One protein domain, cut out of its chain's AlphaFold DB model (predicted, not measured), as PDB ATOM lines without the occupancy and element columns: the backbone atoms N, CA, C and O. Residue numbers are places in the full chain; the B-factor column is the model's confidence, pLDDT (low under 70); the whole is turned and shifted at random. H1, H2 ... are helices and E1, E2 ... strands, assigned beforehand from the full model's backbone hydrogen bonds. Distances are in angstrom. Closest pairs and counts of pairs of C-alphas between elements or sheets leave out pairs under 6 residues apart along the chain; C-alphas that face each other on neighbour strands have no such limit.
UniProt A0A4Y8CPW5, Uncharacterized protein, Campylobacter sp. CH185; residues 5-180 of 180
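What this domain is: This is residues 5 to 180 of the 180 residues of an uncharacterized protein of Campylobacter sp. CH185 (UniProt A0A4Y8CPW5). Two groups of helices, H1 to H4 at one end and H5, H9, H10 and H11 at the other, are bridged along one edge by the long helix H7 and along the opposite edge by the shorter H8. H4 and H5 lie nearest the middle, the hairpin of H2 and H3 makes one end, and H11 folds back beside H9 at the other. The printed part has 176 residues, with one named strand, E1, followed by eleven named helices, H1 to H11; the class is mostly helix. The whole is compact, with a radius of gyration of the C-alphas of 18.0 A and spans of 52 by 37 by 30 A.

How they stand to each other: E1, residues 9 to 11, pairs with no named strand; residues 5 to 6 pair antiparallel with its residues 9 to 10. H1, residues 13 to 22, touches H4, residues 61 to 66, at a shallow tilt of 19 degrees, opposite ways; their closest C-alphas, Ile 19 and Ala 62, are 5.9 A apart. H2, residues 25 to 41, and H3, residues 48 to 59, form a helical hairpin at a tilt of 36 degrees, only just steep; their closest C-alphas, Ala 27 and Tyr 59, are 5.4 A apart. H3, with residues 56 to 58 alone, touches H4 only at the corner, C-alphas 57 and 64 being closest at 4.5 A. H5, residues 69 to 79, touches residues 89 to 100 of H7, residues 89 to 113, at a shallow tilt of 26 degrees, opposite ways; their closest C-alphas, 73 and 93, are 6.5 A apart. H6, residues 83 to 87, touches no helix. H8, residues 128 to 136, is near H1 and close to H4 but not clearly touching it, with C-alphas 61 and 128 closest at 7.5 A. H9, residues 138 to 151, is the hub: it touches H5 at a steep tilt of 62 degrees, Gly 74 and Gly 143 having the closest C-alphas at 3.5 A. H9 only just touches H10, residues 156 to 159, with 3 pairs of C-alphas within 8 A, only at the corner; the closest are 149 and 158, 5.5 A apart. H9 touches H11, residues 161 to 178, at a shallow tilt of 25 degrees, opposite ways; C-alphas 142 and 165 are closest at 6.0 A. Every O i to N i+4 pair is within hydrogen-bond range in H1, H2, H4, H5, H6, H7, H9 and H11, against 6 of 8 in H3 and 2 of 5 in H8, where 6 of 6 O i to N i+3 pairs are; H10 is too short for an O i to N i+4 pair.

Where its parts are: E1 begins at C-alpha 9, (-22.939, 28.639, -18.985). From first to last C-alpha, H2 measures 23.9 A, H7 36.2 A, H9 19.9 A and H11 26.0 A. H7 begins at (-23.861, 26.675, 0.668), and H11 ends at C-alpha 178, (6.549, 35.124, -4.249).

The domain as a whole: The C-alphas farthest apart, Asn 43 and Lys 178, are separated by 56.1 A. The printed part has no cut, and the link from H7 to H8, residues 114 to 127, is long. Residues 40 to 45 and 151 to 156 stand free. Mean pLDDT of the printed part is 73.5; 66 residues are under 70, among them residues 5 to 56.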
ATOM      1  N   GLU A   5     -22.558  34.900 -20.739       39.56
ATOM      2  CA  GLU A   5     -23.040  33.586 -21.135       39.56
ATOM      3  C   GLU A   5     -22.269  33.138 -22.379       39.56
ATOM      4  O   GLU A   5     -22.398  33.712 -23.457       39.56
ATOM      5  N   LEU A   6     -21.431  32.119 -22.219       34.88
ATOM      6  CA  LEU A   6     -20.786  31.435 -23.334       34.88
ATOM      7  C   LEU A   6     -21.225  29.981 -23.267       34.88
ATOM      8  O   LEU A   6     -21.244  29.390 -22.193       34.88
ATOM      9  N   LEU A   7     -21.582  29.378 -24.400       40.50
ATOM     10  CA  LEU A   7     -21.836  27.931 -24.470       40.50
ATOM     11  C   LEU A   7     -22.910  27.442 -23.462       40.50
ATOM     12  O   LEU A   7     -22.828  26.320 -22.959       40.50
ATOM     13  N   GLY A   8     -23.893  28.296 -23.144       39.59
ATOM     14  CA  GLY A   8     -24.985  28.013 -22.202       39.59
ATOM     15  C   GLY A   8     -24.590  27.995 -20.719       39.59
ATOM     16  O   GLY A   8     -25.358  27.501 -19.897       39.59
ATOM     17  N   ASN A   9     -23.398  28.490 -20.365       42.22
ATOM     18  CA  ASN A   9     -22.939  28.639 -18.985       42.22
ATOM     19  C   ASN A   9     -22.477  30.078 -18.717       42.22
ATOM     20  O   ASN A   9     -21.867  30.728 -19.563       42.22
ATOM     21  N   PHE A  10     -22.696  30.547 -17.490       49.78
ATOM     22  CA  PHE A  10     -22.197  31.845 -17.040       49.78
ATOM     23  C   PHE A  10     -20.726  31.755 -16.619       49.78
ATOM     24  O   PHE A  10     -20.383  31.133 -15.599       49.78
ATOM     25  N   TYR A  11     -19.863  32.423 -17.381       52.50
ATOM     26  CA  TYR A  11     -18.436  32.533 -17.105       52.50
ATOM     27  C   TYR A  11     -18.085  33.935 -16.594       52.50
ATOM     28  O   TYR A  11     -18.641  34.935 -17.043       52.50
ATOM     29  N   ASN A  12     -17.176  34.008 -15.621       60.88
ATOM     30  CA  ASN A  12     -16.628  35.281 -15.150       60.88
ATOM     31  C   ASN A  12     -15.447  35.732 -16.027       60.88
ATOM     32  O   ASN A  12     -14.926  34.959 -16.824       60.88
ATOM     33  N   PHE A  13     -15.013  36.983 -15.877       52.38
ATOM     34  CA  PHE A  13     -13.981  37.580 -16.734       52.38
ATOM     35  C   PHE A  13     -12.658  36.794 -16.736       52.38
ATOM     36  O   PHE A  13     -12.099  36.546 -17.798       52.38
ATOM     37  N   ASP A  14     -12.210  36.301 -15.578       53.72
ATOM     38  CA  ASP A  14     -11.010  35.458 -15.489       53.72
ATOM     39  C   ASP A  14     -11.180  34.125 -16.232       53.72
ATOM     40  O   ASP A  14     -10.258  33.667 -16.898       53.72
ATOM     41  N   GLN A  15     -12.361  33.499 -16.150       56.03
ATOM     42  CA  GLN A  15     -12.691  32.302 -16.925       56.03
ATOM     43  C   GLN A  15     -12.711  32.608 -18.419       56.03
ATOM     44  O   GLN A  15     -12.230  31.793 -19.190       56.03
ATOM     45  N   ILE A  16     -13.233  33.763 -18.823       57.38
ATOM     46  CA  ILE A  16     -13.348  34.166 -20.227       57.38
ATOM     47  C   ILE A  16     -11.981  34.460 -20.819       57.38
ATOM     48  O   ILE A  16     -11.678  33.909 -21.864       57.38
ATOM     49  N   ASN A  17     -11.139  35.235 -20.135       53.75
ATOM     50  CA  ASN A  17      -9.767  35.498 -20.575       53.75
ATOM     51  C   ASN A  17      -8.968  34.205 -20.702       53.75
ATOM     52  O   ASN A  17      -8.166  34.023 -21.611       53.75
ATOM     53  N   LEU A  18      -9.206  33.272 -19.790       54.66
ATOM     54  CA  LEU A  18      -8.552  31.980 -19.802       54.66
ATOM     55  C   LEU A  18      -9.116  31.087 -20.916       54.66
ATOM     56  O   LEU A  18      -8.345  30.446 -21.611       54.66
ATOM     57  N   ILE A  19     -10.428  31.103 -21.170       57.88
ATOM     58  CA  ILE A  19     -11.037  30.462 -22.344       57.88
ATOM     59  C   ILE A  19     -10.497  31.085 -23.633       57.88
ATOM     60  O   ILE A  19     -10.148  30.325 -24.518       57.88
ATOM     61  N   SER A  20     -10.376  32.409 -23.742       55.59
ATOM     62  CA  SER A  20      -9.915  33.100 -24.952       55.59
ATOM     63  C   SER A  20      -8.428  32.884 -25.231       55.59
ATOM     64  O   SER A  20      -8.021  32.849 -26.387       55.59
ATOM     65  N   LEU A  21      -7.617  32.702 -24.184       53.56
ATOM     66  CA  LEU A  21      -6.206  32.318 -24.292       53.56
ATOM     67  C   LEU A  21      -6.011  30.849 -24.714       53.56
ATOM     68  O   LEU A  21      -4.909  30.472 -25.094       53.56
ATOM     69  N   LEU A  22      -7.053  30.015 -24.613       51.28
ATOM     70  CA  LEU A  22      -6.995  28.552 -24.797       51.28
ATOM     71  C   LEU A  22      -7.999  28.018 -25.808       51.28
ATOM     72  O   LEU A  22      -8.115  26.810 -26.014       51.28
ATOM     73  N   SER A  23      -8.821  28.891 -26.370       57.38
ATOM     74  CA  SER A  23      -9.655  28.581 -27.506       57.38
ATOM     75  C   SER A  23      -8.708  28.487 -28.685       57.38
ATOM     76  O   SER A  23      -8.490  29.468 -29.394       57.38
ATOM     77  N   ASP A  24      -8.102  27.312 -28.841       57.22
ATOM     78  CA  ASP A  24      -7.418  26.922 -30.058       57.22
ATOM     79  C   ASP A  24      -8.393  27.189 -31.210       57.22
ATOM     80  O   ASP A  24      -9.449  26.550 -31.310       57.22
ATOM     81  N   ARG A  25      -8.106  28.219 -32.021       56.62
ATOM     82  CA  ARG A  25      -9.022  28.660 -33.083       56.62
ATOM     83  C   ARG A  25      -9.339  27.503 -34.026       56.62
ATOM     84  O   ARG A  25     -10.451  27.447 -34.537       56.62
ATOM     85  N   GLN A  26      -8.414  26.555 -34.191       57.09
ATOM     86  CA  GLN A  26      -8.612  25.354 -34.997       57.09
ATOM     87  C   GLN A  26      -9.574  24.366 -34.328       57.09
ATOM     88  O   GLN A  26     -10.456  23.829 -34.992       57.09
ATOM     89  N   ALA A  27      -9.481  24.165 -33.012       54.66
ATOM     90  CA  ALA A  27     -10.428  23.328 -32.275       54.66
ATOM     91  C   ALA A  27     -11.839  23.940 -32.251       54.66
ATOM     92  O   ALA A  27     -12.823  23.203 -32.300       54.66
ATOM     93  N   VAL A  28     -11.944  25.274 -32.211       55.34
ATOM     94  CA  VAL A  28     -13.216  26.008 -32.331       55.34
ATOM     95  C   VAL A  28     -13.780  25.903 -33.750       55.34
ATOM     96  O   VAL A  28     -14.955  25.591 -33.903       55.34
ATOM     97  N   GLN A  29     -12.957  26.058 -34.787       60.16
ATOM     98  CA  GLN A  29     -13.374  25.864 -36.182       60.16
ATOM     99  C   GLN A  29     -13.811  24.420 -36.459       60.16
ATOM    100  O   GLN A  29     -14.853  24.195 -37.068       60.16
ATOM    101  N   GLN A  30     -13.074  23.427 -35.960       60.19
ATOM    102  CA  GLN A  30     -13.456  22.019 -36.079       60.19
ATOM    103  C   GLN A  30     -14.735  21.720 -35.287       60.19
ATOM    104  O   GLN A  30     -15.594  20.965 -35.750       60.19
ATOM    105  N   ALA A  31     -14.898  22.361 -34.126       57.84
ATOM    106  CA  ALA A  31     -16.130  22.312 -33.360       57.84
ATOM    107  C   ALA A  31     -17.315  22.902 -34.159       57.84
ATOM    108  O   ALA A  31     -18.390  22.312 -34.227       57.84
ATOM    109  N   GLU A  32     -17.141  24.034 -34.833       58.47
ATOM    110  CA  GLU A  32     -18.175  24.613 -35.693       58.47
ATOM    111  C   GLU A  32     -18.501  23.728 -36.903       58.47
ATOM    112  O   GLU A  32     -19.673  23.554 -37.234       58.47
ATOM    113  N   ILE A  33     -17.491  23.136 -37.545       64.12
ATOM    114  CA  ILE A  33     -17.665  22.217 -38.678       64.12
ATOM    115  C   ILE A  33     -18.465  20.991 -38.251       64.12
ATOM    116  O   ILE A  33     -19.431  20.622 -38.921       64.12
ATOM    117  N   ASP A  34     -18.114  20.364 -37.130       62.56
ATOM    118  CA  ASP A  34     -18.840  19.179 -36.699       62.56
ATOM    119  C   ASP A  34     -20.208  19.531 -36.087       62.56
ATOM    120  O   ASP A  34     -21.123  18.730 -36.229       62.56
ATOM    121  N   LEU A  35     -20.428  20.733 -35.527       59.88
ATOM    122  CA  LEU A  35     -21.778  21.227 -35.193       59.88
ATOM    123  C   LEU A  35     -22.635  21.441 -36.442       59.88
ATOM    124  O   LEU A  35     -23.818  21.105 -36.436       59.88
ATOM    125  N   LYS A  36     -22.058  21.980 -37.522       63.97
ATOM    126  CA  LYS A  36     -22.738  22.107 -38.819       63.97
ATOM    127  C   LYS A  36     -23.101  20.726 -39.367       63.97
ATOM    128  O   LYS A  36     -24.256  20.512 -39.715       63.97
ATOM    129  N   ARG A  37     -22.173  19.763 -39.339       63.00
ATOM    130  CA  ARG A  37     -22.427  18.359 -39.721       63.00
ATOM    131  C   ARG A  37     -23.488  17.700 -38.837       63.00
ATOM    132  O   ARG A  37     -24.378  17.040 -39.353       63.00
ATOM    133  N   MET A  38     -23.438  17.914 -37.523       55.28
ATOM    134  CA  MET A  38     -24.431  17.391 -36.582       55.28
ATOM    135  C   MET A  38     -25.813  17.996 -36.814       55.28
ATOM    136  O   MET A  38     -26.775  17.245 -36.796       55.28
ATOM    137  N   ASN A  39     -25.926  19.306 -37.069       56.28
ATOM    138  CA  ASN A  39     -27.198  19.952 -37.417       56.28
ATOM    139  C   ASN A  39     -27.774  19.418 -38.739       56.28
ATOM    140  O   ASN A  39     -28.984  19.248 -38.848       56.28
ATOM    141  N   ILE A  40     -26.920  19.108 -39.717       54.81
ATOM    142  CA  ILE A  40     -27.327  18.456 -40.973       54.81
ATOM    143  C   ILE A  40     -27.811  17.018 -40.704       54.81
ATOM    144  O   ILE A  40     -28.800  16.582 -41.285       54.81
ATOM    145  N   CYS A  41     -27.194  16.306 -39.755       47.06
ATOM    146  CA  CYS A  41     -27.655  14.990 -39.295       47.06
ATOM    147  C   CYS A  41     -28.838  15.043 -38.295       47.06
ATOM    148  O   CYS A  41     -29.406  13.997 -37.976       47.06
ATOM    149  N   SER A  42     -29.227  16.220 -37.774       48.47
ATOM    150  CA  SER A  42     -30.143  16.367 -36.623       48.47
ATOM    151  C   SER A  42     -31.635  16.425 -36.957       48.47
ATOM    152  O   SER A  42     -32.416  16.872 -36.117       48.47
ATOM    153  N   ASN A  43     -32.077  15.925 -38.112       50.50
ATOM    154  CA  ASN A  43     -33.504  15.598 -38.273       50.50
ATOM    155  C   ASN A  43     -33.971  14.509 -37.278       50.50
ATOM    156  O   ASN A  43     -35.167  14.285 -37.125       50.50
ATOM    157  N   TYR A  44     -33.049  13.891 -36.529       43.62
ATOM    158  CA  TYR A  44     -33.346  13.061 -35.366       43.62
ATOM    159  C   TYR A  44     -33.146  13.846 -34.058       43.62
ATOM    160  O   TYR A  44     -32.029  14.204 -33.680       43.62
ATOM    161  N   MET A  45     -34.259  14.113 -33.365       38.66
ATOM    162  CA  MET A  45     -34.353  14.869 -32.111       38.66
ATOM    163  C   MET A  45     -33.492  14.263 -30.990       38.66
ATOM    164  O   MET A  45     -33.889  13.328 -30.297       38.66
ATOM    165  N   LEU A  46     -32.317  14.843 -30.761       47.09
ATOM    166  CA  LEU A  46     -31.512  14.631 -29.563       47.09
ATOM    167  C   LEU A  46     -31.328  15.987 -28.870       47.09
ATOM    168  O   LEU A  46     -30.953  16.964 -29.508       47.09
ATOM    169  N   ASP A  47     -31.639  16.046 -27.574       48.28
ATOM    170  CA  ASP A  47     -31.721  17.255 -26.736       48.28
ATOM    171  C   ASP A  47     -30.521  18.222 -26.912       48.28
ATOM    172  O   ASP A  47     -29.445  18.069 -26.318       48.28
ATOM    173  N   LYS A  48     -30.715  19.220 -27.785       50.03
ATOM    174  CA  LYS A  48     -29.684  20.002 -28.495       50.03
ATOM    175  C   LYS A  48     -28.683  20.707 -27.568       50.03
ATOM    176  O   LYS A  48     -27.518  20.880 -27.916       50.03
ATOM    177  N   LYS A  49     -29.098  21.069 -26.347       53.16
ATOM    178  CA  LYS A  49     -28.252  21.790 -25.375       53.16
ATOM    179  C   LYS A  49     -27.154  20.916 -24.757       53.16
ATOM    180  O   LYS A  49     -26.075  21.413 -24.440       53.16
ATOM    181  N   LYS A  50     -27.396  19.614 -24.583       50.03
ATOM    182  CA  LYS A  50     -26.503  18.728 -23.814       50.03
ATOM    183  C   LYS A  50     -25.386  18.118 -24.658       50.03
ATOM    184  O   LYS A  50     -24.267  17.954 -24.168       50.03
ATOM    185  N   TYR A  51     -25.674  17.856 -25.931       54.34
ATOM    186  CA  TYR A  51     -24.684  17.407 -26.910       54.34
ATOM    187  C   TYR A  51     -23.678  18.509 -27.228       54.34
ATOM    188  O   TYR A  51     -22.487  18.213 -27.262       54.34
ATOM    189  N   ASN A  52     -24.117  19.773 -27.300       64.75
ATOM    190  CA  ASN A  52     -23.222  20.922 -27.448       64.75
ATOM    191  C   ASN A  52     -22.124  20.929 -26.376       64.75
ATOM    192  O   ASN A  52     -20.950  21.048 -26.705       64.75
ATOM    193  N   LEU A  53     -22.465  20.722 -25.098       66.81
ATOM    194  CA  LEU A  53     -21.471  20.749 -24.020       66.81
ATOM    195  C   LEU A  53     -20.450  19.604 -24.116       66.81
ATOM    196  O   LEU A  53     -19.251  19.827 -23.962       66.81
ATOM    197  N   LEU A  54     -20.912  18.374 -24.361       69.25
ATOM    198  CA  LEU A  54     -20.046  17.194 -24.480       69.25
ATOM    199  C   LEU A  54     -19.111  17.287 -25.679       69.25
ATOM    200  O   LEU A  54     -17.922  16.977 -25.584       69.25
ATOM    201  N   PHE A  55     -19.659  17.769 -26.780       69.50
ATOM    202  CA  PHE A  55     -18.944  18.060 -27.997       69.50
ATOM    203  C   PHE A  55     -17.873  19.145 -27.785       69.50
ATOM    204  O   PHE A  55     -16.707  18.943 -28.114       69.50
ATOM    205  N   LEU A  56     -18.210  20.243 -27.106       69.75
ATOM    206  CA  LEU A  56     -17.248  21.289 -26.751       69.75
ATOM    207  C   LEU A  56     -16.149  20.773 -25.819       69.75
ATOM    208  O   LEU A  56     -14.991  21.138 -25.971       69.75
ATOM    209  N   MET A  57     -16.468  19.876 -24.883       74.25
ATOM    210  CA  MET A  57     -15.470  19.230 -24.022       74.25
ATOM    211  C   MET A  57     -14.557  18.253 -24.781       74.25
ATOM    212  O   MET A  57     -13.468  17.936 -24.289       74.25
ATOM    213  N   ARG A  58     -14.974  17.759 -25.954       74.00
ATOM    214  CA  ARG A  58     -14.142  16.931 -26.840       74.00
ATOM    215  C   ARG A  58     -12.994  17.752 -27.424       74.00
ATOM    216  O   ARG A  58     -11.873  17.259 -27.441       74.00
ATOM    217  N   TYR A  59     -13.275  18.996 -27.804       70.75
ATOM    218  CA  TYR A  59     -12.347  19.871 -28.526       70.75
ATOM    219  C   TYR A  59     -11.640  20.907 -27.655       70.75
ATOM    220  O   TYR A  59     -10.472  21.202 -27.874       70.75
ATOM    221  N   SER A  60     -12.304  21.416 -26.620       73.06
ATOM    222  CA  SER A  60     -11.747  22.427 -25.727       73.06
ATOM    223  C   SER A  60     -11.336  21.821 -24.390       73.06
ATOM    224  O   SER A  60     -12.156  21.375 -23.574       73.06
ATOM    225  N   LEU A  61     -10.031  21.869 -24.132       76.12
ATOM    226  CA  LEU A  61      -9.454  21.485 -22.851       76.12
ATOM    227  C   LEU A  61      -9.942  22.392 -21.715       76.12
ATOM    228  O   LEU A  61     -10.201  21.909 -20.608       76.12
ATOM    229  N   ALA A  62     -10.116  23.683 -22.005       72.25
ATOM    230  CA  ALA A  62     -10.635  24.677 -21.074       72.25
ATOM    231  C   ALA A  62     -12.093  24.373 -20.699       72.25
ATOM    232  O   ALA A  62     -12.407  24.244 -19.513       72.25
ATOM    233  N   ALA A  63     -12.965  24.133 -21.688       72.81
ATOM    234  CA  ALA A  63     -14.357  23.745 -21.443       72.81
ATOM    235  C   ALA A  63     -14.435  22.469 -20.597       72.81
ATOM    236  O   ALA A  63     -15.199  22.388 -19.631       72.81
ATOM    237  N   ARG A  64     -13.590  21.476 -20.896       79.31
ATOM    238  CA  ARG A  64     -13.495  20.258 -20.089       79.31
ATOM    239  C   ARG A  64     -13.002  20.526 -18.672       79.31
ATOM    240  O   ARG A  64     -13.492  19.890 -17.742       79.31
ATOM    241  N   PHE A  65     -12.020  21.403 -18.493       80.69
ATOM    242  CA  PHE A  65     -11.464  21.742 -17.187       80.69
ATOM    243  C   PHE A  65     -12.497  22.434 -16.295       80.69
ATOM    244  O   PHE A  65     -12.733  21.980 -15.175       80.69
ATOM    245  N   PHE A  66     -13.161  23.468 -16.808       77.44
ATOM    246  CA  PHE A  66     -14.160  24.229 -16.060       77.44
ATOM    247  C   PHE A  66     -15.422  23.427 -15.740       77.44
ATOM    248  O   PHE A  66     -16.071  23.669 -14.724       77.44
ATOM    249  N   ASN A  67     -15.736  22.418 -16.552       80.12
ATOM    250  CA  ASN A  67     -16.843  21.506 -16.283       80.12
ATOM    251  C   ASN A  67     -16.510  20.371 -15.305       80.12
ATOM    252  O   ASN A  67     -17.402  19.588 -14.980       80.12
ATOM    253  N   ARG A  68     -15.274  20.263 -14.799       85.38
ATOM    254  CA  ARG A  68     -14.955  19.275 -13.756       85.38
ATOM    255  C   ARG A  68     -15.708  19.582 -12.471       85.38
ATOM    256  O   ARG A  68     -15.841  20.739 -12.078       85.38
ATOM    257  N   LEU A  69     -16.089  18.517 -11.769       89.69
ATOM    258  CA  LEU A  69     -16.732  18.617 -10.463       89.69
ATOM    259  C   LEU A  69     -15.910  19.458  -9.480       89.69
ATOM    260  O   LEU A  69     -16.442  20.395  -8.900       89.69
ATOM    261  N   ASP A  70     -14.609  19.178  -9.363       90.12
ATOM    262  CA  ASP A  70     -13.702  19.913  -8.477       90.12
ATOM    263  C   ASP A  70     -13.756  21.421  -8.757       90.12
ATOM    264  O   ASP A  70     -13.870  22.222  -7.839       90.12
ATOM    265  N   TYR A  71     -13.752  21.835 -10.026       87.00
ATOM    266  CA  TYR A  71     -13.821  23.255 -10.360       87.00
ATOM    267  C   TYR A  71     -15.166  23.876  -9.962       87.00
ATOM    268  O   TYR A  71     -15.195  24.947  -9.359       87.00
ATOM    269  N   ARG A  72     -16.280  23.190 -10.251       88.00
ATOM    270  CA  ARG A  72     -17.636  23.650  -9.901       88.00
ATOM    271  C   ARG A  72     -17.821  23.792  -8.391       88.00
ATOM    272  O   ARG A  72     -18.343  24.806  -7.936       88.00
ATOM    273  N   LEU A  73     -17.335  22.819  -7.620       90.94
ATOM    274  CA  LEU A  73     -17.349  22.855  -6.156       90.94
ATOM    275  C   LEU A  73     -16.518  24.026  -5.631       90.94
ATOM    276  O   LEU A  73     -16.990  24.809  -4.814       90.94
ATOM    277  N   GLY A  74     -15.300  24.193  -6.144       89.81
ATOM    278  CA  GLY A  74     -14.424  25.286  -5.747       89.81
ATOM    279  C   GLY A  74     -14.966  26.670  -6.103       89.81
ATOM    280  O   GLY A  74     -14.784  27.609  -5.333       89.81
ATOM    281  N   LYS A  75     -15.661  26.796  -7.242       87.38
ATOM    282  CA  LYS A  75     -16.352  28.027  -7.647       87.38
ATOM    283  C   LYS A  75     -17.479  28.344  -6.668       87.38
ATOM    284  O   LYS A  75     -17.506  29.441  -6.130       87.38
ATOM    285  N   CYS A  76     -18.315  27.358  -6.344       89.69
ATOM    286  CA  CYS A  76     -19.378  27.510  -5.350       89.69
ATOM    287  C   CYS A  76     -18.844  27.952  -3.977       89.69
ATOM    288  O   CYS A  76     -19.434  28.825  -3.346       89.69
ATOM    289  N   LEU A  77     -17.716  27.387  -3.533       89.94
ATOM    290  CA  LEU A  77     -17.064  27.782  -2.279       89.94
ATOM    291  C   LEU A  77     -16.537  29.224  -2.325       89.94
ATOM    292  O   LEU A  77     -16.677  29.955  -1.352       89.94
ATOM    293  N   LEU A  78     -15.934  29.646  -3.442       87.00
ATOM    294  CA  LEU A  78     -15.407  31.007  -3.596       87.00
ATOM    295  C   LEU A  78     -16.491  32.071  -3.761       87.00
ATOM    296  O   LEU A  78     -16.290  33.211  -3.337       87.00
ATOM    297  N   ASP A  79     -17.606  31.718  -4.392       85.44
ATOM    298  CA  ASP A  79     -18.726  32.629  -4.634       85.44
ATOM    299  C   ASP A  79     -19.558  32.857  -3.354       85.44
ATOM    300  O   ASP A  79     -20.282  33.851  -3.246       85.44
ATOM    301  N   ALA A  80     -19.410  31.988  -2.348       85.69
ATOM    302  CA  ALA A  80     -20.063  32.075  -1.045       85.69
ATOM    303  C   ALA A  80     -19.392  33.088  -0.099       85.69
ATOM    304  O   ALA A  80     -18.926  32.745   0.983       85.69
ATOM    305  N   LYS A  81     -19.340  34.357  -0.515       82.88
ATOM    306  CA  LYS A  81     -18.776  35.463   0.287       82.88
ATOM    307  C   LYS A  81     -19.791  36.122   1.218       82.88
ATOM    308  O   LYS A  81     -19.419  36.728   2.213       82.88
ATOM    309  N   GLU A  82     -21.069  36.033   0.867       85.81
ATOM    310  CA  GLU A  82     -22.168  36.653   1.608       85.81
ATOM    311  C   GLU A  82     -22.778  35.662   2.601       85.81
ATOM    312  O   GLU A  82     -22.947  34.487   2.272       85.81
ATOM    313  N   ILE A  83     -23.214  36.152   3.768       85.31
ATOM    314  CA  ILE A  83     -23.829  35.342   4.838       85.31
ATOM    315  C   ILE A  83     -24.974  34.473   4.297       85.31
ATOM    316  O   ILE A  83     -25.012  33.272   4.553       85.31
ATOM    317  N   ARG A  84     -25.859  35.045   3.466       88.56
ATOM    318  CA  ARG A  84     -26.952  34.295   2.823       88.56
ATOM    319  C   ARG A  84     -26.420  33.118   1.998       88.56
ATOM    320  O   ARG A  84     -26.900  31.998   2.137       88.56
ATOM    321  N   LYS A  85     -25.394  33.345   1.175       87.31
ATOM    322  CA  LYS A  85     -24.785  32.303   0.332       87.31
ATOM    323  C   LYS A  85     -24.064  31.238   1.154       87.31
ATOM    324  O   LYS A  85     -24.058  30.089   0.731       87.31
ATOM    325  N   ILE A  86     -23.495  31.595   2.307       87.62
ATOM    326  CA  ILE A  86     -22.877  30.649   3.247       87.62
ATOM    327  C   ILE A  86     -23.943  29.741   3.873       87.62
ATOM    328  O   ILE A  86     -23.756  28.529   3.905       87.62
ATOM    329  N   ILE A  87     -25.082  30.294   4.299       89.69
ATOM    330  CA  ILE A  87     -26.192  29.511   4.872       89.69
ATOM    331  C   ILE A  87     -26.736  28.503   3.846       89.69
ATOM    332  O   ILE A  87     -26.944  27.337   4.172       89.69
ATOM    333  N   PHE A  88     -26.905  28.921   2.586       91.75
ATOM    334  CA  PHE A  88     -27.375  28.045   1.502       91.75
ATOM    335  C   PHE A  88     -26.270  27.205   0.840       91.75
ATOM    336  O   PHE A  88     -26.554  26.375  -0.025       91.75
ATOM    337  N   LEU A  89     -25.008  27.380   1.236       90.62
ATOM    338  CA  LEU A  89     -23.861  26.675   0.668       90.62
ATOM    339  C   LEU A  89     -24.008  25.144   0.664       90.62
ATOM    340  O   LEU A  89     -23.773  24.555  -0.395       90.62
ATOM    341  N   PRO A  90     -24.410  24.466   1.762       90.38
ATOM    342  CA  PRO A  90     -24.591  23.013   1.741       90.38
ATOM    343  C   PRO A  90     -25.628  22.567   0.702       90.38
ATOM    344  O   PRO A  90     -25.402  21.581  -0.003       90.38
ATOM    345  N   PHE A  91     -26.722  23.318   0.548       92.69
ATOM    346  CA  PHE A  91     -27.755  23.030  -0.445       92.69
ATOM    347  C   PHE A  91     -27.230  23.211  -1.877       92.69
ATOM    348  O   PHE A  91     -27.378  22.318  -2.711       92.69
ATOM    349  N   ASN A  92     -26.521  24.309  -2.147       90.38
ATOM    350  CA  ASN A  92     -25.916  24.572  -3.456       90.38
ATOM    351  C   ASN A  92     -24.882  23.501  -3.843       90.38
ATOM    352  O   ASN A  92     -24.859  23.028  -4.980       90.38
ATOM    353  N   LEU A  93     -24.048  23.072  -2.892       91.81
ATOM    354  CA  LEU A  93     -23.072  22.001  -3.104       91.81
ATOM    355  C   LEU A  93     -23.758  20.664  -3.402       91.81
ATOM    356  O   LEU A  93     -23.322  19.938  -4.300       91.81
ATOM    357  N   TYR A  94     -24.847  20.350  -2.694       92.38
ATOM    358  CA  TYR A  94     -25.653  19.164  -2.965       92.38
ATOM    359  C   TYR A  94     -26.252  19.184  -4.378       92.38
ATOM    360  O   TYR A  94     -26.136  18.189  -5.101       92.38
ATOM    361  N   LEU A  95     -26.828  20.312  -4.807       91.12
ATOM    362  CA  LEU A  95     -27.369  20.466  -6.160       91.12
ATOM    363  C   LEU A  95     -26.295  20.236  -7.229       91.12
ATOM    364  O   LEU A  95     -26.492  19.417  -8.124       91.12
ATOM    365  N   ILE A  96     -25.115  20.846  -7.079       88.75
ATOM    366  CA  ILE A  96     -23.985  20.650  -8.003       88.75
ATOM    367  C   ILE A  96     -23.595  19.169  -8.102       88.75
ATOM    368  O   ILE A  96     -23.340  18.668  -9.200       88.75
ATOM    369  N   LEU A  97     -23.542  18.453  -6.974       91.44
ATOM    370  CA  LEU A  97     -23.223  17.023  -6.952       91.44
ATOM    371  C   LEU A  97     -24.292  16.192  -7.668       91.44
ATOM    372  O   LEU A  97     -23.952  15.299  -8.452       91.44
ATOM    373  N   LYS A  98     -25.572  16.488  -7.419       90.56
ATOM    374  CA  LYS A  98     -26.712  15.818  -8.055       90.56
ATOM    375  C   LYS A  98     -26.703  16.039  -9.566       90.56
ATOM    376  O   LYS A  98     -26.737  15.069 -10.325       90.56
ATOM    377  N   ASP A  99     -26.556  17.283 -10.003       86.31
ATOM    378  CA  ASP A  99     -26.518  17.652 -11.418       86.31
ATOM    379  C   ASP A  99     -25.322  17.029 -12.132       86.31
ATOM    380  O   ASP A  99     -25.450  16.503 -13.239       86.31
ATOM    381  N   TYR A 100     -24.157  17.010 -11.483       87.38
ATOM    382  CA  TYR A 100     -22.971  16.369 -12.036       87.38
ATOM    383  C   TYR A 100     -23.140  14.849 -12.166       87.38
ATOM    384  O   TYR A 100     -22.725  14.264 -13.168       87.38
ATOM    385  N   LYS A 101     -23.788  14.194 -11.195       88.19
ATOM    386  CA  LYS A 101     -24.114  12.761 -11.271       88.19
ATOM    387  C   LYS A 101     -25.068  12.472 -12.433       88.19
ATOM    388  O   LYS A 101     -24.827  11.526 -13.186       88.19
ATOM    389  N   ASN A 102     -26.094  13.299 -12.611       85.25
ATOM    390  CA  ASN A 102     -27.028  13.192 -13.731       85.25
ATOM    391  C   ASN A 102     -26.297  13.368 -15.068       85.25
ATOM    392  O   ASN A 102     -26.379  12.499 -15.935       85.25
ATOM    393  N   PHE A 103     -25.475  14.414 -15.190       83.62
ATOM    394  CA  PHE A 103     -24.628  14.644 -16.359       83.62
ATOM    395  C   PHE A 103     -23.738  13.435 -16.690       83.62
ATOM    396  O   PHE A 103     -23.685  13.015 -17.844       83.62
ATOM    397  N   LEU A 104     -23.075  12.831 -15.696       85.25
ATOM    398  CA  LEU A 104     -22.239  11.646 -15.907       85.25
ATOM    399  C   LEU A 104     -23.038  10.422 -16.364       85.25
ATOM    400  O   LEU A 104     -22.556   9.654 -17.200       85.25
ATOM    401  N   ASN A 105     -24.230  10.211 -15.809       85.75
ATOM    402  CA  ASN A 105     -25.098   9.106 -16.203       85.75
ATOM    403  C   ASN A 105     -25.573   9.268 -17.646       85.75
ATOM    404  O   ASN A 105     -25.517   8.316 -18.425       85.75
ATOM    405  N   ASP A 106     -25.965  10.479 -18.021       80.50
ATOM    406  CA  ASP A 106     -26.411  10.769 -19.377       80.50
ATOM    407  C   ASP A 106     -25.256  10.698 -20.368       80.50
ATOM    408  O   ASP A 106     -25.399  10.071 -21.413       80.50
ATOM    409  N   TYR A 107     -24.070  11.189 -20.004       81.12
ATOM    410  CA  TYR A 107     -22.860  10.982 -20.797       81.12
ATOM    411  C   TYR A 107     -22.574   9.495 -21.025       81.12
ATOM    412  O   TYR A 107     -22.307   9.086 -22.151       81.12
ATOM    413  N   LYS A 108     -22.662   8.654 -19.985       84.25
ATOM    414  CA  LYS A 108     -22.475   7.201 -20.131       84.25
ATOM    415  C   LYS A 108     -23.492   6.591 -21.096       84.25
ATOM    416  O   LYS A 108     -23.108   5.744 -21.897       84.25
ATOM    417  N   LYS A 109     -24.762   7.006 -21.033       83.56
ATOM    418  CA  LYS A 109     -25.813   6.554 -21.962       83.56
ATOM    419  C   LYS A 109     -25.522   7.004 -23.393       83.56
ATOM    420  O   LYS A 109     -25.586   6.191 -24.306       83.56
ATOM    421  N   GLN A 110     -25.152   8.267 -23.585       76.88
ATOM    422  CA  GLN A 110     -24.852   8.833 -24.901       76.88
ATOM    423  C   GLN A 110     -23.599   8.209 -25.521       76.88
ATOM    424  O   GLN A 110     -23.642   7.803 -26.673       76.88
ATOM    425  N   ARG A 111     -22.530   8.008 -24.741       79.06
ATOM    426  CA  ARG A 111     -21.297   7.338 -25.191       79.06
ATOM    427  C   ARG A 111     -21.516   5.881 -25.608       79.06
ATOM    428  O   ARG A 111     -20.726   5.341 -26.371       79.06
ATOM    429  N   LYS A 112     -22.530   5.210 -25.047       81.88
ATOM    430  CA  LYS A 112     -22.922   3.857 -25.474       81.88
ATOM    431  C   LYS A 112     -23.642   3.871 -26.824       81.88
ATOM    432  O   LYS A 112     -23.499   2.912 -27.566       81.88
ATOM    433  N   LYS A 113     -24.410   4.927 -27.115       79.00
ATOM    434  CA  LYS A 113     -25.127   5.097 -28.387       79.00
ATOM    435  C   LYS A 113     -24.203   5.557 -29.513       79.00
ATOM    436  O   LYS A 113     -24.327   5.075 -30.626       79.00
ATOM    437  N   ASP A 114     -23.282   6.467 -29.207       72.75
ATOM    438  CA  ASP A 114     -22.326   7.004 -30.168       72.75
ATOM    439  C   ASP A 114     -20.920   7.074 -29.551       72.75
ATOM    440  O   ASP A 114     -20.658   7.795 -28.579       72.75
ATOM    441  N   ILE A 115     -19.999   6.305 -30.134       73.62
ATOM    442  CA  ILE A 115     -18.595   6.215 -29.717       73.62
ATOM    443  C   ILE A 115     -17.850   7.519 -30.030       73.62
ATOM    444  O   ILE A 115     -16.901   7.864 -29.317       73.62
ATOM    445  N   SER A 116     -18.299   8.276 -31.036       72.81
ATOM    446  CA  SER A 116     -17.704   9.554 -31.423       72.81
ATOM    447  C   SER A 116     -17.758  10.567 -30.270       72.81
ATOM    448  O   SER A 116     -16.832  11.355 -30.082       72.81
ATOM    449  N   LEU A 117     -18.768  10.489 -29.400       69.62
ATOM    450  CA  LEU A 117     -18.940  11.382 -28.247       69.62
ATOM    451  C   LEU A 117     -17.936  11.132 -27.108       69.62
ATOM    452  O   LEU A 117     -17.994  11.784 -26.064       69.62
ATOM    453  N   LYS A 118     -17.004  10.189 -27.269       80.12
ATOM    454  CA  LYS A 118     -15.962   9.918 -26.280       80.12
ATOM    455  C   LYS A 118     -15.031  11.126 -26.140       80.12
ATOM    456  O   LYS A 118     -14.326  11.514 -27.065       80.12
ATOM    457  N   ILE A 119     -14.982  11.678 -24.928       80.12
ATOM    458  CA  ILE A 119     -14.056  12.761 -24.575       80.12
ATOM    459  C   ILE A 119     -12.608  12.275 -24.754       80.12
ATOM    460  O   ILE A 119     -12.252  11.197 -24.259       80.12
ATOM    461  N   LEU A 120     -11.768  13.081 -25.410       81.06
ATOM    462  CA  LEU A 120     -10.359  12.762 -25.649       81.06
ATOM    463  C   LEU A 120      -9.585  12.587 -24.326       81.06
ATOM    464  O   LEU A 120      -9.931  13.180 -23.301       81.06
ATOM    465  N   PRO A 121      -8.518  11.776 -24.282       80.62
ATOM    466  CA  PRO A 121      -7.587  11.775 -23.154       80.62
ATOM    467  C   PRO A 121      -6.824  13.111 -23.069       80.62
ATOM    468  O   PRO A 121      -6.617  13.774 -24.077       80.62
ATOM    469  N   MET A 122      -6.415  13.532 -21.863       73.94
ATOM    470  CA  MET A 122      -5.870  14.889 -21.639       73.94
ATOM    471  C   MET A 122      -4.598  15.204 -22.438       73.94
ATOM    472  O   MET A 122      -4.421  16.352 -22.820       73.94
ATOM    473  N   HIS A 123      -3.751  14.212 -22.715       74.25
ATOM    474  CA  HIS A 123      -2.510  14.396 -23.476       74.25
ATOM    475  C   HIS A 123      -2.739  14.626 -24.979       74.25
ATOM    476  O   HIS A 123      -1.816  15.029 -25.668       74.25
ATOM    477  N   LYS A 124      -3.946  14.348 -25.497       77.62
ATOM    478  CA  LYS A 124      -4.287  14.583 -26.910       77.62
ATOM    479  C   LYS A 124      -4.762  16.008 -27.190       77.62
ATOM    480  O   LYS A 124      -5.067  16.322 -28.331       77.62
ATOM    481  N   TYR A 125      -4.877  16.843 -26.159       74.81
ATOM    482  CA  TYR A 125      -5.190  18.253 -26.349       74.81
ATOM    483  C   TYR A 125      -3.888  19.012 -26.569       74.81
ATOM    484  O   TYR A 125      -2.963  18.871 -25.769       74.81
ATOM    485  N   ASN A 126      -3.859  19.833 -27.616       67.38
ATOM    486  CA  ASN A 126      -2.698  20.632 -28.006       67.38
ATOM    487  C   ASN A 126      -2.199  21.515 -26.841       67.38
ATOM    488  O   ASN A 126      -1.012  21.574 -26.539       67.38
ATOM    489  N   ASP A 127      -3.137  22.063 -26.062       66.50
ATOM    490  CA  ASP A 127      -2.863  22.971 -24.941       66.50
ATOM    491  C   ASP A 127      -2.652  22.273 -23.584       66.50
ATOM    492  O   ASP A 127      -2.872  22.867 -22.523       66.50
ATOM    493  N   TYR A 128      -2.255  20.993 -23.564       68.81
ATOM    494  CA  TYR A 128      -2.082  20.244 -22.310       68.81
ATOM    495  C   TYR A 128      -1.092  20.912 -21.341       68.81
ATOM    496  O   TYR A 128      -1.313  20.895 -20.126       68.81
ATOM    497  N   ILE A 129      -0.046  21.557 -21.861       65.56
ATOM    498  CA  ILE A 129       0.962  22.277 -21.067       65.56
ATOM    499  C   ILE A 129       0.313  23.412 -20.258       65.56
ATOM    500  O   ILE A 129       0.596  23.577 -19.067       65.56
ATOM    501  N   ASN A 130      -0.668  24.109 -20.837       66.12
ATOM    502  CA  ASN A 130      -1.390  25.196 -20.171       66.12
ATOM    503  C   ASN A 130      -2.254  24.696 -18.998       66.12
ATOM    504  O   ASN A 130      -2.536  25.435 -18.052       66.12
ATOM    505  N   LEU A 131      -2.605  23.404 -18.974       67.38
ATOM    506  CA  LEU A 131      -3.387  22.781 -17.903       67.38
ATOM    507  C   LEU A 131      -2.670  22.763 -16.552       67.38
ATOM    508  O   LEU A 131      -3.317  22.771 -15.499       67.38
ATOM    509  N   ILE A 132      -1.336  22.758 -16.569       66.88
ATOM    510  CA  ILE A 132      -0.507  22.878 -15.365       66.88
ATOM    511  C   ILE A 132      -0.787  24.216 -14.672       66.88
ATOM    512  O   ILE A 132      -0.880  24.259 -13.443       66.88
ATOM    513  N   SER A 133      -1.018  25.279 -15.447       70.19
ATOM    514  CA  SER A 133      -1.409  26.584 -14.919       70.19
ATOM    515  C   SER A 133      -2.774  26.517 -14.226       70.19
ATOM    516  O   SER A 133      -2.904  26.954 -13.082       70.19
ATOM    517  N   PHE A 134      -3.772  25.831 -14.804       68.00
ATOM    518  CA  PHE A 134      -5.104  25.709 -14.178       68.00
ATOM    519  C   PHE A 134      -5.101  24.973 -12.852       68.00
ATOM    520  O   PHE A 134      -5.871  25.309 -11.949       68.00
ATOM    521  N   ARG A 135      -4.193  24.010 -12.682       71.88
ATOM    522  CA  ARG A 135      -4.023  23.315 -11.401       71.88
ATOM    523  C   ARG A 135      -3.511  24.236 -10.291       71.88
ATOM    524  O   ARG A 135      -3.688  23.909  -9.119       71.88
ATOM    525  N   LYS A 136      -2.915  25.384 -10.635       75.19
ATOM    526  CA  LYS A 136      -2.466  26.398  -9.672       75.19
ATOM    527  C   LYS A 136      -3.594  27.332  -9.216       75.19
ATOM    528  O   LYS A 136      -3.450  27.929  -8.150       75.19
ATOM    529  N   HIS A 137      -4.711  27.430  -9.947       79.75
ATOM    530  CA  HIS A 137      -5.822  28.316  -9.575       79.75
ATOM    531  C   HIS A 137      -6.445  27.928  -8.233       79.75
ATOM    532  O   HIS A 137      -6.747  26.759  -7.978       79.75
ATOM    533  N   LEU A 138      -6.714  28.944  -7.407       82.62
ATOM    534  CA  LEU A 138      -7.327  28.786  -6.089       82.62
ATOM    535  C   LEU A 138      -8.654  28.020  -6.159       82.62
ATOM    536  O   LEU A 138      -8.861  27.094  -5.383       82.62
ATOM    537  N   THR A 139      -9.512  28.357  -7.127       85.69
ATOM    538  CA  THR A 139     -10.807  27.696  -7.353       85.69
ATOM    539  C   THR A 139     -10.645  26.189  -7.482       85.69
ATOM    540  O   THR A 139     -11.290  25.423  -6.774       85.69
ATOM    541  N   TYR A 140      -9.726  25.752  -8.340       85.31
ATOM    542  CA  TYR A 140      -9.471  24.335  -8.537       85.31
ATOM    543  C   TYR A 140      -8.923  23.678  -7.267       85.31
ATOM    544  O   TYR A 140      -9.395  22.609  -6.886       85.31
ATOM    545  N   LYS A 141      -7.963  24.314  -6.581       88.00
ATOM    546  CA  LYS A 141      -7.375  23.769  -5.348       88.00
ATOM    547  C   LYS A 141      -8.412  23.599  -4.233       88.00
ATOM    548  O   LYS A 141      -8.463  22.533  -3.624       88.00
ATOM    549  N   LEU A 142      -9.260  24.601  -4.003       90.62
ATOM    550  CA  LEU A 142     -10.309  24.553  -2.978       90.62
ATOM    551  C   LEU A 142     -11.306  23.430  -3.249       90.62
ATOM    552  O   LEU A 142     -11.568  22.595  -2.385       90.62
ATOM    553  N   GLY A 143     -11.820  23.362  -4.474       91.19
ATOM    554  CA  GLY A 143     -12.773  22.324  -4.825       91.19
ATOM    555  C   GLY A 143     -12.159  20.925  -4.864       91.19
ATOM    556  O   GLY A 143     -12.835  19.953  -4.536       91.19
ATOM    557  N   ARG A 144     -10.858  20.810  -5.162       91.50
ATOM    558  CA  ARG A 144     -10.118  19.549  -5.059       91.50
ATOM    559  C   ARG A 144     -10.016  19.063  -3.615       91.50
ATOM    560  O   ARG A 144     -10.250  17.880  -3.380       91.50
ATOM    561  N   VAL A 145      -9.697  19.945  -2.663       91.44
ATOM    562  CA  VAL A 145      -9.710  19.618  -1.223       91.44
ATOM    563  C   VAL A 145     -11.096  19.141  -0.809       91.44
ATOM    564  O   VAL A 145     -11.226  18.054  -0.249       91.44
ATOM    565  N   PHE A 146     -12.129  19.905  -1.162       91.25
ATOM    566  CA  PHE A 146     -13.507  19.572  -0.819       91.25
ATOM    567  C   PHE A 146     -13.927  18.206  -1.383       91.25
ATOM    568  O   PHE A 146     -14.426  17.355  -0.649       91.25
ATOM    569  N   TYR A 147     -13.642  17.940  -2.660       90.44
ATOM    570  CA  TYR A 147     -13.915  16.650  -3.294       90.44
ATOM    571  C   TYR A 147     -13.171  15.485  -2.624       90.44
ATOM    572  O   TYR A 147     -13.746  14.413  -2.432       90.44
ATOM    573  N   ILE A 148     -11.902  15.671  -2.245       89.50
ATOM    574  CA  ILE A 148     -11.121  14.642  -1.542       89.50
ATOM    575  C   ILE A 148     -11.729  14.343  -0.169       89.50
ATOM    576  O   ILE A 148     -11.822  13.172   0.201       89.50
ATOM    577  N   CYS A 149     -12.158  15.371   0.565       87.81
ATOM    578  CA  CYS A 149     -12.849  15.200   1.840       87.81
ATOM    579  C   CYS A 149     -14.165  14.437   1.657       87.81
ATOM    580  O   CYS A 149     -14.389  13.469   2.376       87.81
ATOM    581  N   LEU A 150     -14.973  14.790   0.650       85.75
ATOM    582  CA  LEU A 150     -16.220  14.084   0.332       85.75
ATOM    583  C   LEU A 150     -16.008  12.617  -0.056       85.75
ATOM    584  O   LEU A 150     -16.791  11.753   0.323       85.75
ATOM    585  N   LYS A 151     -14.964  12.323  -0.839       85.75
ATOM    586  CA  LYS A 151     -14.653  10.956  -1.277       85.75
ATOM    587  C   LYS A 151     -14.036  10.113  -0.154       85.75
ATOM    588  O   LYS A 151     -13.969   8.888  -0.271       85.75
ATOM    589  N   SER A 152     -13.514  10.742   0.896       84.75
ATOM    590  CA  SER A 152     -12.818  10.022   1.952       84.75
ATOM    591  C   SER A 152     -13.763   9.090   2.707       84.75
ATOM    592  O   SER A 152     -14.843   9.490   3.123       84.75
ATOM    593  N   LYS A 153     -13.320   7.850   2.944       76.38
ATOM    594  CA  LYS A 153     -14.032   6.899   3.814       76.38
ATOM    595  C   LYS A 153     -14.036   7.340   5.288       76.38
ATOM    596  O   LYS A 153     -14.881   6.899   6.057       76.38
ATOM    597  N   PHE A 154     -13.099   8.205   5.682       74.50
ATOM    598  CA  PHE A 154     -12.924   8.650   7.062       74.50
ATOM    599  C   PHE A 154     -13.726   9.927   7.324       74.50
ATOM    600  O   PHE A 154     -13.334  11.008   6.883       74.50
ATOM    601  N   LYS A 155     -14.822   9.821   8.085       70.94
ATOM    602  CA  LYS A 155     -15.732  10.946   8.379       70.94
ATOM    603  C   LYS A 155     -15.026  12.146   9.038       70.94
ATOM    604  O   LYS A 155     -15.357  13.288   8.734       70.94
ATOM    605  N   TYR A 156     -13.976  11.912   9.834       75.31
ATOM    606  CA  TYR A 156     -13.186  12.972  10.483       75.31
ATOM    607  C   TYR A 156     -12.448  13.897   9.504       75.31
ATOM    608  O   TYR A 156     -12.170  15.045   9.836       75.31
ATOM    609  N   LYS A 157     -12.176  13.464   8.264       75.88
ATOM    610  CA  LYS A 157     -11.563  14.338   7.245       75.88
ATOM    611  C   LYS A 157     -12.460  15.511   6.857       75.88
ATOM    612  O   LYS A 157     -11.952  16.545   6.427       75.88
ATOM    613  N   PHE A 158     -13.775  15.355   7.007       76.00
ATOM    614  CA  PHE A 158     -14.721  16.449   6.833       76.00
ATOM    615  C   PHE A 158     -14.697  17.416   8.025       76.00
ATOM    616  O   PHE A 158     -14.841  18.616   7.825       76.00
ATOM    617  N   LEU A 159     -14.410  16.930   9.240       79.19
ATOM    618  CA  LEU A 159     -14.223  17.776  10.429       79.19
ATOM    619  C   LEU A 159     -13.059  18.766  10.233       79.19
ATOM    620  O   LEU A 159     -13.164  19.943  10.557       79.19
ATOM    621  N   PHE A 160     -11.974  18.303   9.602       85.38
ATOM    622  CA  PHE A 160     -10.814  19.128   9.246       85.38
ATOM    623  C   PHE A 160     -10.965  19.886   7.919       85.38
ATOM    624  O   PHE A 160     -10.019  20.535   7.472       85.38
ATOM    625  N   LEU A 161     -12.127  19.829   7.259       88.19
ATOM    626  CA  LEU A 161     -12.331  20.478   5.962       88.19
ATOM    627  C   LEU A 161     -12.039  21.979   6.035       88.19
ATOM    628  O   LEU A 161     -11.327  22.501   5.180       88.19
ATOM    629  N   LEU A 162     -12.557  22.657   7.062       84.69
ATOM    630  CA  LEU A 162     -12.360  24.094   7.236       84.69
ATOM    631  C   LEU A 162     -10.869  24.435   7.369       84.69
ATOM    632  O   LEU A 162     -10.380  25.332   6.683       84.69
ATOM    633  N   TYR A 163     -10.130  23.649   8.158       89.19
ATOM    634  CA  TYR A 163      -8.677  23.766   8.286       89.19
ATOM    635  C   TYR A 163      -7.968  23.621   6.931       89.19
ATOM    636  O   TYR A 163      -7.150  24.467   6.562       89.19
ATOM    637  N   TYR A 164      -8.311  22.598   6.142       89.00
ATOM    638  CA  TYR A 164      -7.694  22.392   4.828       89.00
ATOM    639  C   TYR A 164      -8.022  23.512   3.830       89.00
ATOM    640  O   TYR A 164      -7.155  23.899   3.044       89.00
ATOM    641  N   LEU A 165      -9.244  24.052   3.854       88.44
ATOM    642  CA  LEU A 165      -9.642  25.171   2.993       88.44
ATOM    643  C   LEU A 165      -8.867  26.447   3.342       88.44
ATOM    644  O   LEU A 165      -8.332  27.101   2.442       88.44
ATOM    645  N   ILE A 166      -8.752  26.764   4.635       86.81
ATOM    646  CA  ILE A 166      -7.976  27.906   5.134       86.81
ATOM    647  C   ILE A 166      -6.510  27.768   4.715       86.81
ATOM    648  O   ILE A 166      -5.943  28.685   4.119       86.81
ATOM    649  N   ARG A 167      -5.911  26.595   4.946       89.62
ATOM    650  CA  ARG A 167      -4.523  26.311   4.567       89.62
ATOM    651  C   ARG A 167      -4.271  26.553   3.078       89.62
ATOM    652  O   ARG A 167      -3.327  27.254   2.723       89.62
ATOM    653  N   VAL A 168      -5.125  26.023   2.202       88.19
ATOM    654  CA  VAL A 168      -4.982  26.202   0.746       88.19
ATOM    655  C   VAL A 168      -5.127  27.663   0.326       88.19
ATOM    656  O   VAL A 168      -4.427  28.113  -0.586       88.19
ATOM    657  N   HIS A 169      -6.007  28.418   0.984       86.56
ATOM    658  CA  HIS A 169      -6.146  29.848   0.731       86.56
ATOM    659  C   HIS A 169      -4.857  30.611   1.076       86.56
ATOM    660  O   HIS A 169      -4.383  31.414   0.267       86.56
ATOM    661  N   PHE A 170      -4.247  30.311   2.226       86.62
ATOM    662  CA  PHE A 170      -2.968  30.899   2.626       86.62
ATOM    663  C   PHE A 170      -1.819  30.505   1.692       86.62
ATOM    664  O   PHE A 170      -1.088  31.384   1.238       86.62
ATOM    665  N   GLU A 171      -1.692  29.225   1.331       86.56
ATOM    666  CA  GLU A 171      -0.674  28.756   0.379       86.56
ATOM    667  C   GLU A 171      -0.786  29.484  -0.969       86.56
ATOM    668  O   GLU A 171       0.213  29.924  -1.536       86.56
ATOM    669  N   TYR A 172      -2.008  29.668  -1.478       84.81
ATOM    670  CA  TYR A 172      -2.236  30.427  -2.706       84.81
ATOM    671  C   TYR A 172      -1.821  31.895  -2.570       84.81
ATOM    672  O   TYR A 172      -1.176  32.429  -3.474       84.81
ATOM    673  N   LYS A 173      -2.155  32.540  -1.443       81.69
ATOM    674  CA  LYS A 173      -1.758  33.924  -1.162       81.69
ATOM    675  C   LYS A 173      -0.231  34.050  -1.181       81.69
ATOM    676  O   LYS A 173       0.284  34.880  -1.919       81.69
ATOM    677  N   ILE A 174       0.490  33.171  -0.481       79.56
ATOM    678  CA  ILE A 174       1.963  33.167  -0.425       79.56
ATOM    679  C   ILE A 174       2.584  32.957  -1.815       79.56
ATOM    680  O   ILE A 174       3.486  33.698  -2.199       79.56
ATOM    681  N   CYS A 175       2.089  31.997  -2.605       75.12
ATOM    682  CA  CYS A 175       2.580  31.778  -3.971       75.12
ATOM    683  C   CYS A 175       2.356  32.992  -4.885       75.12
ATOM    684  O   CYS A 175       3.195  33.266  -5.736       75.12
ATOM    685  N   LYS A 176       1.246  33.721  -4.713       69.75
ATOM    686  CA  LYS A 176       0.970  34.952  -5.468       69.75
ATOM    687  C   LYS A 176       1.920  36.094  -5.087       69.75
ATOM    688  O   LYS A 176       2.225  36.913  -5.943       69.75
ATOM    689  N   PHE A 177       2.374  36.144  -3.833       66.06
ATOM    690  CA  PHE A 177       3.349  37.136  -3.365       66.06
ATOM    691  C   PHE A 177       4.788  36.818  -3.790       66.06
ATOM    692  O   PHE A 177       5.516  37.742  -4.112       66.06
ATOM    693  N   LYS A 178       5.190  35.541  -3.836       63.03
ATOM    694  CA  LYS A 178       6.549  35.124  -4.249       63.03
ATOM    695  C   LYS A 178       6.794  35.121  -5.765       63.03
ATOM    696  O   LYS A 178       7.932  34.978  -6.185       63.03
ATOM    697  N   GLY A 179       5.734  35.173  -6.573       56.53
ATOM    698  CA  GLY A 179       5.812  35.215  -8.040       56.53
ATOM    699  C   GLY A 179       5.679  36.621  -8.631       56.53
ATOM    700  O   GLY A 179       5.354  36.730  -9.811       56.53
ATOM    701  N   LYS A 180       5.827  37.657  -7.800       43.50
ATOM    702  CA  LYS A 180       5.928  39.064  -8.186       43.50
ATOM    703  C   LYS A 180       7.348  39.549  -7.959       43.50
ATOM    704  O   LYS A 180       7.964  39.038  -7.000       43.50
TER     705      LYS A 180